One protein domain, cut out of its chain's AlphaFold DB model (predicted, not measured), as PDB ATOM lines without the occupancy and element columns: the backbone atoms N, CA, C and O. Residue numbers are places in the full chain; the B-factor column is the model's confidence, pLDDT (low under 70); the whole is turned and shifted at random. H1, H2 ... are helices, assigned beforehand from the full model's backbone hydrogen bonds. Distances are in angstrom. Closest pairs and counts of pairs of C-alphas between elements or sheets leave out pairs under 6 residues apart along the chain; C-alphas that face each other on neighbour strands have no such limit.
ATOM      1  N   GLU A 201     136.210 118.921 118.360       87.94
ATOM      2  CA  GLU A 201     135.331 120.095 118.438       87.94
ATOM      3  C   GLU A 201     134.859 120.400 119.871       87.94
ATOM      4  O   GLU A 201     134.372 121.502 120.146       87.94
ATOM      5  N   LEU A 202     135.013 119.453 120.805       88.00
ATOM      6  CA  LEU A 202     134.748 119.703 122.220       88.00
ATOM      7  C   LEU A 202     135.809 120.604 122.852       88.00
ATOM      8  O   LEU A 202     135.506 121.261 123.849       88.00
ATOM      9  N   PHE A 203     137.028 120.658 122.311       88.31
ATOM     10  CA  PHE A 203     138.101 121.461 122.887       88.31
ATOM     11  C   PHE A 203     137.822 122.953 122.731       88.31
ATOM     12  O   PHE A 203     137.447 123.447 121.669       88.31
ATOM     13  N   ILE A 204     138.036 123.699 123.814       86.44
ATOM     14  CA  ILE A 204     137.926 125.163 123.799       86.44
ATOM     15  C   ILE A 204     139.091 125.770 123.007       86.44
ATOM     16  O   ILE A 204     138.913 126.779 122.328       86.44
ATOM     17  N   ASN A 205     140.265 125.132 123.061       81.62
ATOM     18  CA  ASN A 205     141.443 125.507 122.292       81.62
ATOM     19  C   ASN A 205     142.088 124.263 121.665       81.62
ATOM     20  O   ASN A 205     142.490 123.342 122.375       81.62
ATOM     21  N   LEU A 206     142.231 124.260 120.336       84.56
ATOM     22  CA  LEU A 206     142.808 123.143 119.579       84.56
ATOM     23  C   LEU A 206     144.263 122.841 119.971       84.56
ATOM     24  O   LEU A 206     144.693 121.693 119.892       84.56
ATOM     25  N   ILE A 207     145.011 123.843 120.449       86.06
ATOM     26  CA  ILE A 207     146.411 123.686 120.883       86.06
ATOM     27  C   ILE A 207     146.522 122.777 122.122       86.06
ATOM     28  O   ILE A 207     147.579 122.200 122.383       86.06
ATOM     29  N   ASP A 208     145.444 122.630 122.893       86.00
ATOM     30  CA  ASP A 208     145.450 121.823 124.112       86.00
ATOM     31  C   ASP A 208     145.137 120.340 123.863       86.00
ATOM     32  O   ASP A 208     145.341 119.538 124.775       86.00
ATOM     33  N   ILE A 209     144.714 119.951 122.650       88.38
ATOM     34  CA  ILE A 209     144.377 118.557 122.309       88.38
ATOM     35  C   ILE A 209     145.565 117.638 122.593       88.38
ATOM     36  O   ILE A 209     145.470 116.766 123.453       88.38
ATOM     37  N   GLU A 210     146.706 117.870 121.942       89.38
ATOM     38  CA  GLU A 210     147.872 116.987 122.092       89.38
ATOM     39  C   GLU A 210     148.424 116.991 123.520       89.38
ATOM     40  O   GLU A 210     148.816 115.944 124.025       89.38
ATOM     41  N   LYS A 211     148.355 118.120 124.239       89.94
ATOM     42  CA  LYS A 211     148.758 118.173 125.656       89.94
ATOM     43  C   LYS A 211     147.880 117.279 126.533       89.94
ATOM     44  O   LYS A 211     148.386 116.590 127.416       89.94
ATOM     45  N   CYS A 212     146.567 117.289 126.298       90.62
ATOM     46  CA  CYS A 212     145.626 116.467 127.055       90.62
ATOM     47  C   CYS A 212     145.770 114.981 126.703       90.62
ATOM     48  O   CYS A 212     145.675 114.131 127.588       90.62
ATOM     49  N   ILE A 213     146.039 114.665 125.433       91.44
ATOM     50  CA  ILE A 213     146.339 113.300 124.984       91.44
ATOM     51  C   ILE A 213     147.663 112.801 125.577       91.44
ATOM     52  O   ILE A 213     147.738 111.669 126.052       91.44
ATOM     53  N   ASP A 214     148.685 113.649 125.647       90.25
ATOM     54  CA  ASP A 214     149.953 113.315 126.291       90.25
ATOM     55  C   ASP A 214     149.795 113.034 127.786       90.25
ATOM     56  O   ASP A 214     150.445 112.127 128.308       90.25
ATOM     57  N   ALA A 215     148.913 113.753 128.483       91.38
ATOM     58  CA  ALA A 215     148.593 113.441 129.873       91.38
ATOM     59  C   ALA A 215     147.995 112.031 130.012       91.38
ATOM     60  O   ALA A 215     148.358 111.297 130.931       91.38
ATOM     61  N   LEU A 216     147.140 111.614 129.071       90.75
ATOM     62  CA  LEU A 216     146.587 110.260 129.035       90.75
ATOM     63  C   LEU A 216     147.660 109.193 128.741       90.75
ATOM     64  O   LEU A 216     147.619 108.125 129.347       90.75
ATOM     65  N   ARG A 217     148.653 109.481 127.886       90.69
ATOM     66  CA  ARG A 217     149.809 108.587 127.637       90.69
ATOM     67  C   ARG A 217     150.723 108.447 128.857       90.69
ATOM     68  O   ARG A 217     151.259 107.377 129.121       90.69
ATOM     69  N   ARG A 218     150.921 109.537 129.603       89.50
ATOM     70  CA  ARG A 218     151.773 109.565 130.809       89.50
ATOM     71  C   ARG A 218     151.086 108.973 132.033       89.50
ATOM     72  O   ARG A 218     151.754 108.675 133.024       89.50
ATOM     73  N   TYR A 219     149.769 108.798 131.983       86.00
ATOM     74  CA  TYR A 219     149.023 108.116 133.023       86.00
ATOM     75  C   TYR A 219     149.421 106.626 133.041       86.00
ATOM     76  O   TYR A 219     148.941 105.822 132.246       86.00
ATOM     77  N   ARG A 220     150.328 106.286 133.971       87.12
ATOM     78  CA  ARG A 220     151.012 104.983 134.139       87.12
ATOM     79  C   ARG A 220     151.966 104.627 132.983       87.12
ATOM     80  O   ARG A 220     151.623 103.784 132.160       87.12
ATOM     81  N   PRO A 221     153.199 105.169 132.972       81.12
ATOM     82  CA  PRO A 221     154.176 104.937 131.898       81.12
ATOM     83  C   PRO A 221     154.489 103.453 131.655       81.12
ATOM     84  O   PRO A 221     154.601 103.023 130.514       81.12
ATOM     85  N   GLU A 222     154.540 102.658 132.729       83.50
ATOM     86  CA  GLU A 222     154.800 101.207 132.699       83.50
ATOM     87  C   GLU A 222     153.680 100.401 132.014       83.50
ATOM     88  O   GLU A 222     153.864  99.248 131.622       83.50
ATOM     89  N   LYS A 223     152.475 100.978 131.923       85.06
ATOM     90  CA  LYS A 223     151.289 100.345 131.346       85.06
ATOM     91  C   LYS A 223     150.345 101.408 130.789       85.06
ATOM     92  O   LYS A 223     149.243 101.602 131.310       85.06
ATOM     93  N   SER A 224     150.808 102.099 129.747       86.75
ATOM     94  CA  SER A 224     150.027 103.149 129.096       86.75
ATOM     95  C   SER A 224     148.697 102.597 128.586       86.75
ATOM     96  O   SER A 224     148.622 101.503 128.015       86.75
ATOM     97  N   VAL A 225     147.641 103.380 128.782       90.75
ATOM     98  CA  VAL A 225     146.304 103.083 128.256       90.75
ATOM     99  C   VAL A 225     146.138 103.528 126.798       90.75
ATOM    100  O   VAL A 225     145.144 103.178 126.159       90.75
ATOM    101  N   LEU A 226     147.115 104.273 126.273       92.31
ATOM    102  CA  LEU A 226     147.160 104.756 124.898       92.31
ATOM    103  C   LEU A 226     148.514 104.408 124.253       92.31
ATOM    104  O   LEU A 226     149.568 104.778 124.773       92.31
ATOM    105  N   GLY A 227     148.477 103.690 123.133       85.44
ATOM    106  CA  GLY A 227     149.647 103.298 122.347       85.44
ATOM    107  C   GLY A 227     150.088 104.367 121.345       85.44
ATOM    108  O   GLY A 227     149.764 105.550 121.479       85.44
ATOM    109  N   GLU A 228     150.835 103.946 120.319       83.19
ATOM    110  CA  GLU A 228     151.216 104.831 119.213       83.19
ATOM    111  C   GLU A 228     149.979 105.396 118.494       83.19
ATOM    112  O   GLU A 228     148.960 104.723 118.310       83.19
ATOM    113  N   GLY A 229     150.060 106.671 118.107       83.00
ATOM    114  CA  GLY A 229     148.921 107.397 117.551       83.00
ATOM    115  C   GLY A 229     147.794 107.587 118.575       83.00
ATOM    116  O   GLY A 229     148.015 108.143 119.655       83.00
ATOM    117  N   ARG A 230     146.576 107.170 118.204       85.44
ATOM    118  CA  ARG A 230     145.355 107.225 119.035       85.44
ATOM    119  C   ARG A 230     144.798 105.827 119.346       85.44
ATOM    120  O   ARG A 230     143.610 105.700 119.635       85.44
ATOM    121  N   ASN A 231     145.638 104.793 119.272       91.88
ATOM    122  CA  ASN A 231     145.242 103.411 119.544       91.88
ATOM    123  C   ASN A 231     145.072 103.185 121.046       91.88
ATOM    124  O   ASN A 231     146.003 103.374 121.828       91.88
ATOM    125  N   TRP A 232     143.884 102.758 121.453       93.12
ATOM    126  CA  TRP A 232     143.585 102.399 122.827       93.12
ATOM    127  C   TRP A 232     144.170 101.024 123.164       93.12
ATOM    128  O   TRP A 232     143.817 100.013 122.563       93.12
ATOM    129  N   THR A 233     145.048 100.977 124.165       92.69
ATOM    130  CA  THR A 233     145.723  99.748 124.625       92.69
ATOM    131  C   THR A 233     145.221  99.271 125.989       92.69
ATOM    132  O   THR A 233     145.609  98.199 126.458       92.69
ATOM    133  N   GLY A 234     144.361 100.054 126.650       86.50
ATOM    134  CA  GLY A 234     143.786  99.711 127.950       86.50
ATOM    135  C   GLY A 234     142.783  98.551 127.886       86.50
ATOM    136  O   GLY A 234     142.086  98.336 126.895       86.50
ATOM    137  N   VAL A 235     142.639  97.809 128.984       87.12
ATOM    138  CA  VAL A 235     141.609  96.761 129.098       87.12
ATOM    139  C   VAL A 235     140.279  97.342 129.604       87.12
ATOM    140  O   VAL A 235     140.196  98.503 129.992       87.12
ATOM    141  N   ASN A 236     139.207  96.541 129.657       81.88
ATOM    142  CA  ASN A 236     137.870  97.011 130.064       81.88
ATOM    143  C   ASN A 236     137.836  97.781 131.397       81.88
ATOM    144  O   ASN A 236     137.110  98.766 131.507       81.88
ATOM    145  N   LYS A 237     138.626  97.359 132.392       83.44
ATOM    146  CA  LYS A 237     138.727  98.054 133.688       83.44
ATOM    147  C   LYS A 237     139.406  99.426 133.596       83.44
ATOM    148  O   LYS A 237     139.155 100.278 134.439       83.44
ATOM    149  N   ASP A 238     140.206  99.662 132.558       87.56
ATOM    150  CA  ASP A 238     140.935 100.916 132.358       87.56
ATOM    151  C   ASP A 238     140.053 101.994 131.705       87.56
ATOM    152  O   ASP A 238     140.426 103.159 131.676       87.56
ATOM    153  N   LYS A 239     138.832 101.670 131.255       88.25
ATOM    154  CA  LYS A 239     137.873 102.665 130.730       88.25
ATOM    155  C   LYS A 239     137.500 103.739 131.754       88.25
ATOM    156  O   LYS A 239     137.208 104.871 131.375       88.25
ATOM    157  N   GLY A 240     137.558 103.409 133.047       87.69
ATOM    158  CA  GLY A 240     137.382 104.385 134.127       87.69
ATOM    159  C   GLY A 240     138.425 105.509 134.096       87.69
ATOM    160  O   GLY A 240     138.142 106.610 134.552       87.69
ATOM    161  N   VAL A 241     139.593 105.273 133.490       90.69
ATOM    162  CA  VAL A 241     140.641 106.283 133.282       90.69
ATOM    163  C   VAL A 241     140.182 107.352 132.294       90.69
ATOM    164  O   VAL A 241     140.339 108.534 132.578       90.69
ATOM    165  N   ILE A 242     139.560 106.958 131.176       91.31
ATOM    166  CA  ILE A 242     138.986 107.904 130.204       91.31
ATOM    167  C   ILE A 242     137.897 108.745 130.867       91.31
ATOM    168  O   ILE A 242     137.853 109.955 130.671       91.31
ATOM    169  N   VAL A 243     137.043 108.126 131.687       90.50
ATOM    170  CA  VAL A 243     136.002 108.848 132.432       90.50
ATOM    171  C   VAL A 243     136.627 109.883 133.369       90.50
ATOM    172  O   VAL A 243     136.248 111.049 133.313       90.50
ATOM    173  N   ALA A 244     137.628 109.489 134.162       90.44
ATOM    174  CA  ALA A 244     138.356 110.386 135.060       90.44
ATOM    175  C   ALA A 244     138.994 111.568 134.321       90.44
ATOM    176  O   ALA A 244     138.907 112.712 134.759       90.44
ATOM    177  N   TRP A 245     139.632 111.271 133.191       93.12
ATOM    178  CA  TRP A 245     140.319 112.237 132.347       93.12
ATOM    179  C   TRP A 245     139.345 113.263 131.756       93.12
ATOM    180  O   TRP A 245     139.592 114.465 131.843       93.12
ATOM    181  N   ILE A 246     138.196 112.808 131.244       93.19
ATOM    182  CA  ILE A 246     137.111 113.676 130.767       93.19
ATOM    183  C   ILE A 246     136.562 114.550 131.893       93.19
ATOM    184  O   ILE A 246     136.469 115.764 131.727       93.19
ATOM    185  N   GLU A 247     136.212 113.952 133.038       90.00
ATOM    186  CA  GLU A 247     135.684 114.695 134.186       90.00
ATOM    187  C   GLU A 247     136.670 115.764 134.656       90.00
ATOM    188  O   GLU A 247     136.262 116.886 134.957       90.00
ATOM    189  N   ARG A 248     137.972 115.446 134.664       90.19
ATOM    190  CA  ARG A 248     139.011 116.416 135.002       90.19
ATOM    191  C   ARG A 248     139.026 117.565 134.003       90.19
ATOM    192  O   ARG A 248     138.960 118.701 134.451       90.19
ATOM    193  N   MET A 249     139.066 117.301 132.694       92.62
ATOM    194  CA  MET A 249     139.100 118.352 131.665       92.62
ATOM    195  C   MET A 249     137.853 119.253 131.659       92.62
ATOM    196  O   MET A 249     137.964 120.428 131.303       92.62
ATOM    197  N   GLU A 250     136.685 118.727 132.044       90.44
ATOM    198  CA  GLU A 250     135.449 119.506 132.215       90.44
ATOM    199  C   GLU A 250     135.429 120.315 133.522       90.44
ATOM    200  O   GLU A 250     134.836 121.391 133.556       90.44
ATOM    201  N   GLY A 251     136.040 119.792 134.590       84.25
ATOM    202  CA  GLY A 251     135.993 120.348 135.946       84.25
ATOM    203  C   GLY A 251     137.190 121.213 136.356       84.25
ATOM    204  O   GLY A 251     137.272 121.603 137.519       84.25
ATOM    205  N   MET A 252     138.143 121.492 135.458       84.56
ATOM    206  CA  MET A 252     139.246 122.426 135.737       84.56
ATOM    207  C   MET A 252     138.718 123.852 135.935       84.56
ATOM    208  O   MET A 252     137.727 124.231 135.312       84.56
ATOM    209  N   ARG A 253     139.443 124.693 136.693       81.81
ATOM    210  CA  ARG A 253     139.125 126.133 136.795       81.81
ATOM    211  C   ARG A 253     139.111 126.811 135.420       81.81
ATOM    212  O   ARG A 253     138.344 127.739 135.183       81.81
ATOM    213  N   LYS A 254     139.964 126.336 134.510       84.50
ATOM    214  CA  LYS A 254     139.946 126.663 133.080       84.50
ATOM    215  C   LYS A 254     139.669 125.383 132.286       84.50
ATOM    216  O   LYS A 254     140.627 124.676 131.960       84.50
ATOM    217  N   PRO A 255     138.396 125.062 131.989       87.06
ATOM    218  CA  PRO A 255     138.045 123.834 131.289       87.06
ATOM    219  C   PRO A 255     138.784 123.717 129.955       87.06
ATOM    220  O   PRO A 255     138.956 124.704 129.235       87.06
ATOM    221  N   LYS A 256     139.219 122.501 129.617       89.25
ATOM    222  CA  LYS A 256     139.873 122.210 128.328       89.25
ATOM    223  C   LYS A 256     138.873 121.810 127.259       89.25
ATOM    224  O   LYS A 256     139.058 122.142 126.087       89.25
ATOM    225  N   ILE A 257     137.786 121.170 127.680       89.12
ATOM    226  CA  ILE A 257     136.678 120.778 126.817       89.12
ATOM    227  C   ILE A 257     135.362 121.369 127.320       89.12
ATOM    228  O   ILE A 257     135.190 121.666 128.503       89.12
ATOM    229  N   ARG A 258     134.414 121.542 126.405       85.19
ATOM    230  CA  ARG A 258     133.054 121.973 126.712       85.19
ATOM    231  C   ARG A 258     132.289 120.818 127.351       85.19
ATOM    232  O   ARG A 258     132.305 119.701 126.839       85.19
ATOM    233  N   ARG A 259     131.578 121.105 128.442       82.69
ATOM    234  CA  ARG A 259     130.775 120.105 129.148       82.69
ATOM    235  C   ARG A 259     129.620 119.628 128.270       82.69
ATOM    236  O   ARG A 259     128.768 120.429 127.886       82.69
ATOM    237  N   LEU A 260     129.562 118.324 128.001       79.00
ATOM    238  CA  LEU A 260     128.487 117.733 127.201       79.00
ATOM    239  C   LEU A 260     127.435 117.080 128.102       79.00
ATOM    240  O   LEU A 260     127.702 116.081 128.769       79.00
ATOM    241  N   SER A 261     126.212 117.618 128.090       70.00
ATOM    242  CA  SER A 261     125.081 117.068 128.854       70.00
ATOM    243  C   SER A 261     124.674 115.671 128.368       70.00
ATOM    244  O   SER A 261     124.329 114.801 129.167       70.00
ATOM    245  N   ASN A 262     124.777 115.411 127.060       82.75
ATOM    246  CA  ASN A 262     124.479 114.108 126.476       82.75
ATOM    247  C   ASN A 262     125.709 113.182 126.497       82.75
ATOM    248  O   ASN A 262     126.465 113.086 125.526       82.75
ATOM    249  N   ARG A 263     125.875 112.431 127.591       86.88
ATOM    250  CA  ARG A 263     126.965 111.449 127.740       86.88
ATOM    251  C   ARG A 263     126.941 110.326 126.697       86.88
ATOM    252  O   ARG A 263     128.004 109.815 126.365       86.88
ATOM    253  N   LYS A 264     125.781 109.963 126.127       87.00
ATOM    254  CA  LYS A 264     125.719 108.963 125.039       87.00
ATOM    255  C   LYS A 264     126.413 109.475 123.778       87.00
ATOM    256  O   LYS A 264     127.153 108.735 123.139       87.00
ATOM    257  N   ARG A 265     126.231 110.759 123.456       85.50
ATOM    258  CA  ARG A 265     126.949 111.398 122.349       85.50
ATOM    259  C   ARG A 265     128.452 111.440 122.617       85.50
ATOM    260  O   ARG A 265     129.224 111.114 121.728       85.50
ATOM    261  N   LEU A 266     128.866 111.751 123.846       89.50
ATOM    262  CA  LEU A 266     130.285 111.737 124.214       89.50
ATOM    263  C   LEU A 266     130.924 110.352 124.029       89.50
ATOM    264  O   LEU A 266     132.019 110.260 123.486       89.50
ATOM    265  N   VAL A 267     130.222 109.280 124.415       90.75
ATOM    266  CA  VAL A 267     130.649 107.892 124.157       90.75
ATOM    267  C   VAL A 267     130.899 107.657 122.665       90.75
ATOM    268  O   VAL A 267     131.930 107.096 122.305       90.75
ATOM    269  N   MET A 268     129.987 108.106 121.796       90.06
ATOM    270  CA  MET A 268     130.156 107.972 120.346       90.06
ATOM    271  C   MET A 268     131.384 108.735 119.838       90.06
ATOM    272  O   MET A 268     132.179 108.172 119.094       90.06
ATOM    273  N   LEU A 269     131.565 109.987 120.266       92.19
ATOM    274  CA  LEU A 269     132.709 110.806 119.854       92.19
ATOM    275  C   LEU A 269     134.040 110.189 120.299       92.19
ATOM    276  O   LEU A 269     134.985 110.157 119.520       92.19
ATOM    277  N   LEU A 270     134.096 109.648 121.517       93.00
ATOM    278  CA  LEU A 270     135.282 108.974 122.048       93.00
ATOM    279  C   LEU A 270     135.626 107.700 121.273       93.00
ATOM    280  O   LEU A 270     136.787 107.516 120.921       93.00
ATOM    281  N   ASN A 271     134.635 106.853 120.980       92.50
ATOM    282  CA  ASN A 271     134.845 105.637 120.186       92.50
ATOM    283  C   ASN A 271     135.277 105.949 118.743       92.50
ATOM    284  O   ASN A 271     135.972 105.152 118.130       92.50
ATOM    285  N   ASN A 272     134.860 107.094 118.194       91.62
ATOM    286  CA  ASN A 272     135.295 107.533 116.867       91.62
ATOM    287  C   ASN A 272     136.713 108.121 116.886       91.62
ATOM    288  O   ASN A 272     137.433 108.024 115.897       91.62
ATOM    289  N   PHE A 273     137.101 108.771 117.986       93.62
ATOM    290  CA  PHE A 273     138.383 109.462 118.106       93.62
ATOM    291  C   PHE A 273     139.539 108.528 118.481       93.62
ATOM    292  O   PHE A 273     140.640 108.667 117.944       93.62
ATOM    293  N   PHE A 274     139.302 107.598 119.408       93.38
ATOM    294  CA  PHE A 274     140.282 106.601 119.828       93.38
ATOM    295  C   PHE A 274     140.057 105.295 119.076       93.38
ATOM    296  O   PHE A 274     139.004 104.670 119.193       93.38
ATOM    297  N   LEU A 275     141.074 104.861 118.339       90.62
ATOM    298  CA  LEU A 275     141.056 103.578 117.645       90.62
ATOM    299  C   LEU A 275     141.051 102.449 118.683       90.62
ATOM    300  O   LEU A 275     141.685 102.569 119.729       90.62
ATOM    301  N   ASP A 276     140.303 101.380 118.421       91.12
ATOM    302  CA  ASP A 276     140.133 100.210 119.304       91.12
ATOM    303  C   ASP A 276     139.481 100.480 120.678       91.12
ATOM    304  O   ASP A 276     139.238  99.551 121.459       91.12
ATOM    305  N   LEU A 277     139.105 101.730 120.976       92.69
ATOM    306  CA  LEU A 277     138.306 102.045 122.153       92.69
ATOM    307  C   LEU A 277     136.847 101.644 121.912       92.69
ATOM    308  O   LEU A 277     136.189 102.101 120.983       92.69
ATOM    309  N   ASN A 278     136.299 100.837 122.819       90.88
ATOM    310  CA  ASN A 278     134.878 100.502 122.819       90.88
ATOM    311  C   ASN A 278     134.258 100.785 124.185       90.88
ATOM    312  O   ASN A 278     134.176  99.902 125.033       90.88
ATOM    313  N   MET A 279     133.782 102.006 124.405       86.88
ATOM    314  CA  MET A 279     133.088 102.426 125.629       86.88
ATOM    315  C   MET A 279     131.668 101.837 125.770       86.88
ATOM    316  O   MET A 279     130.999 102.077 126.773       86.88
ATOM    317  N   GLY A 280     131.208 101.033 124.804       84.19
ATOM    318  CA  GLY A 280     129.831 100.552 124.711       84.19
ATOM    319  C   GLY A 280     128.903 101.567 124.035       84.19
ATOM    320  O   GLY A 280     129.359 102.526 123.418       84.19
ATOM    321  N   LYS A 281     127.587 101.333 124.125       73.88
ATOM    322  CA  LYS A 281     126.543 102.207 123.545       73.88
ATOM    323  C   LYS A 281     125.819 103.073 124.584       73.88
ATOM    324  O   LYS A 281     125.114 104.011 124.221       73.88
ATOM    325  N   ASP A 282     126.008 102.775 125.868       66.88
ATOM    326  CA  ASP A 282     125.295 103.420 126.967       66.88
ATOM    327  C   ASP A 282     126.225 104.288 127.813       66.88
ATOM    328  O   ASP A 282     127.353 103.914 128.120       66.88
ATOM    329  N   ALA A 283     125.698 105.407 128.308       71.88
ATOM    330  CA  ALA A 283     126.403 106.312 129.216       71.88
ATOM    331  C   ALA A 283     126.690 105.725 130.618       71.88
ATOM    332  O   ALA A 283     127.229 106.430 131.466       71.88
ATOM    333  N   ARG A 284     126.359 104.447 130.871       77.38
ATOM    334  CA  ARG A 284     126.530 103.771 132.173       77.38
ATOM    335  C   ARG A 284     127.981 103.741 132.659       77.38
ATOM    336  O   ARG A 284     128.226 103.695 133.857       77.38
ATOM    337  N   VAL A 285     128.948 103.816 131.745       76.56
ATOM    338  CA  VAL A 285     130.378 103.891 132.087       76.56
ATOM    339  C   VAL A 285     130.729 105.154 132.888       76.56
ATOM    340  O   VAL A 285     131.610 105.098 133.738       76.56
ATOM    341  N   PHE A 286     129.989 106.252 132.691       79.44
ATOM    342  CA  PHE A 286     130.128 107.499 133.456       79.44
ATOM    343  C   PHE A 286     129.404 107.461 134.812       79.44
ATOM    344  O   PHE A 286     129.504 108.403 135.587       79.44
ATOM    345  N   SER A 287     128.637 106.405 135.098       72.75
ATOM    346  CA  SER A 287     127.917 106.226 136.367       72.75
ATOM    347  C   SER A 287     128.755 105.506 137.422       72.75
ATOM    348  O   SER A 287     128.376 105.473 138.591       72.75
ATOM    349  N   ASN A 288     129.864 104.891 137.012       68.38
ATOM    350  CA  ASN A 288     130.703 104.115 137.908       68.38
ATOM    351  C   ASN A 288     131.648 105.046 138.674       68.38
ATOM    352  O   ASN A 288     132.310 105.875 138.045       68.38
ATOM    353  N   PRO A 289     131.757 104.902 140.007       68.94
ATOM    354  CA  PRO A 289     132.713 105.673 140.779       68.94
ATOM    355  C   PRO A 289     134.126 105.379 140.274       68.94
ATOM    356  O   PRO A 289     134.588 104.237 140.260       68.94
ATOM    357  N   VAL A 290     134.795 106.433 139.816       76.56
ATOM    358  CA  VAL A 290     136.195 106.391 139.405       76.56
ATOM    359  C   VAL A 290     137.063 106.295 140.659       76.56
ATOM    360  O   VAL A 290     136.846 107.032 141.620       76.56
ATOM    361  N   ASP A 291     138.063 105.414 140.632       78.06
ATOM    362  CA  ASP A 291     139.064 105.285 141.696       78.06
ATOM    363  C   ASP A 291     139.744 106.643 141.967       78.06
ATOM    364  O   ASP A 291     140.243 107.312 141.059       78.06
ATOM    365  N   LEU A 292     139.737 107.058 143.235       78.50
ATOM    366  CA  LEU A 292     140.235 108.355 143.691       78.50
ATOM    367  C   LEU A 292     141.696 108.601 143.282       78.50
ATOM    368  O   LEU A 292     142.050 109.722 142.917       78.50
ATOM    369  N   ASN A 293     142.517 107.549 143.257       84.38
ATOM    370  CA  ASN A 293     143.924 107.641 142.863       84.38
ATOM    371  C   ASN A 293     144.079 108.059 141.392       84.38
ATOM    372  O   ASN A 293     145.047 108.717 141.016       84.38
ATOM    373  N   VAL A 294     143.111 107.696 140.547       83.94
ATOM    374  CA  VAL A 294     143.091 108.045 139.121       83.94
ATOM    375  C   VAL A 294     142.807 109.530 138.938       83.94
ATOM    376  O   VAL A 294     143.458 110.185 138.126       83.94
ATOM    377  N   LYS A 295     141.863 110.075 139.715       80.31
ATOM    378  CA  LYS A 295     141.537 111.506 139.680       80.31
ATOM    379  C   LYS A 295     142.733 112.355 140.108       80.31
ATOM    380  O   LYS A 295     143.129 113.248 139.366       80.31
ATOM    381  N   GLN A 296     143.361 112.003 141.231       84.12
ATOM    382  CA  GLN A 296     144.545 112.703 141.747       84.12
ATOM    383  C   GLN A 296     145.729 112.660 140.771       84.12
ATOM    384  O   GLN A 296     146.433 113.652 140.594       84.12
ATOM    385  N   ALA A 297     145.934 111.538 140.071       86.31
ATOM    386  CA  ALA A 297     146.980 111.450 139.056       86.31
ATOM    387  C   ALA A 297     146.771 112.466 137.916       86.31
ATOM    388  O   ALA A 297     147.729 113.096 137.465       86.31
ATOM    389  N   PHE A 298     145.530 112.672 137.467       88.25
ATOM    390  CA  PHE A 298     145.237 113.659 136.426       88.25
ATOM    391  C   PHE A 298     145.270 115.108 136.914       88.25
ATOM    392  O   PHE A 298     145.541 115.997 136.109       88.25
ATOM    393  N   GLU A 299     145.058 115.368 138.204       84.56
ATOM    394  CA  GLU A 299     145.319 116.690 138.793       84.56
ATOM    395  C   GLU A 299     146.799 117.069 138.665       84.56
ATOM    396  O   GLU A 299     147.110 118.192 138.272       84.56
ATOM    397  N   ALA A 300     147.710 116.121 138.903       85.75
ATOM    398  CA  ALA A 300     149.148 116.350 138.770       85.75
ATOM    399  C   ALA A 300     149.614 116.477 137.307       85.75
ATOM    400  O   ALA A 300     150.518 117.255 137.007       85.75
ATOM    401  N   LEU A 301     149.014 115.712 136.388       87.56
ATOM    402  CA  LEU A 301     149.408 115.686 134.972       87.56
ATOM    403  C   LEU A 301     148.820 116.839 134.146       87.56
ATOM    404  O   LEU A 301     149.356 117.164 133.087       87.56
ATOM    405  N   MET A 302     147.725 117.445 134.611       86.62
ATOM    406  CA  MET A 302     147.042 118.561 133.952       86.62
ATOM    407  C   MET A 302     146.788 119.697 134.961       86.62
ATOM    408  O   MET A 302     145.647 119.878 135.409       86.62
TER     409      MET A 302
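What this domain is: This is residues 201 to 302 of the 304 residues of an uncharacterized protein of Larkinella terrae (UniProt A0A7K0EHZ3). The longest helix, H2, runs through the middle of a compact, rounded body, with the four shorter helices round it: H5 and H1 towards one side, H4 and H3 towards the other. H5 and H4 pack on H2, H1 comes near it, and H3 joins through H4. The printed part has 102 residues with five named helices, in order H1 to H5, and no named strand: the class is all helix. The radius of gyration of the C-alphas is 12.6 A, and they span 33 by 29 by 27 A.

How they stand to each other: H2, residues 236 to 251, touches H5, residues 292 to 301, with residues 241 to 248 alone, at a steep tilt of 55 degrees, the same way; the closest C-alphas, of Ala 244 and Lys 295, are 5.7 A apart. H2 touches H4, residues 283 to 287, with residues 239 to 243 alone; the closest C-alphas, of Val 243 and Phe 286, are 6.1 A apart. H4 also touches H3, residues 263 to 273; the closest C-alphas, of Lys 264 and Ala 283, are 5.0 A apart. H1, residues 208 to 218, and H5 only just touch, and only at their ends, with 3 pairs of C-alphas within 8 A; the closest, of Ala 215 and Leu 301, are 5.6 A apart. H1 and H2 are close but not clearly touching, 7.4 A between the C-alphas of Leu 216 and Trp 245. H2 and H3 are apart. Every O i to N i+4 pair is within hydrogen-bond range in H1, H3 and H5; in H2 9 of 12 are, in H4 0 of 1, with 2 of 2 O i to N i+3 pairs.

Where its parts are: H2 measures 24.1 A, from C-alpha 236 at (137.870, 97.011, 130.064) to C-alpha 251 at (135.993, 120.348, 135.946). H1 measures 15.3 A, H3 15.1 A, H5 14.6 A and H4 7.3 A. H5 ends with C-alpha 301 at (149.408, 115.686, 134.972).

The domain as a whole: The C-alphas farthest apart, of Glu 222 and Ser 261, are 33.9 A apart. The printed part has no cut. The links H1 to H2, 17 residues, and H2 to H3, 11 residues, are long. Residues 282, 288 and 289 have pLDDT under 70.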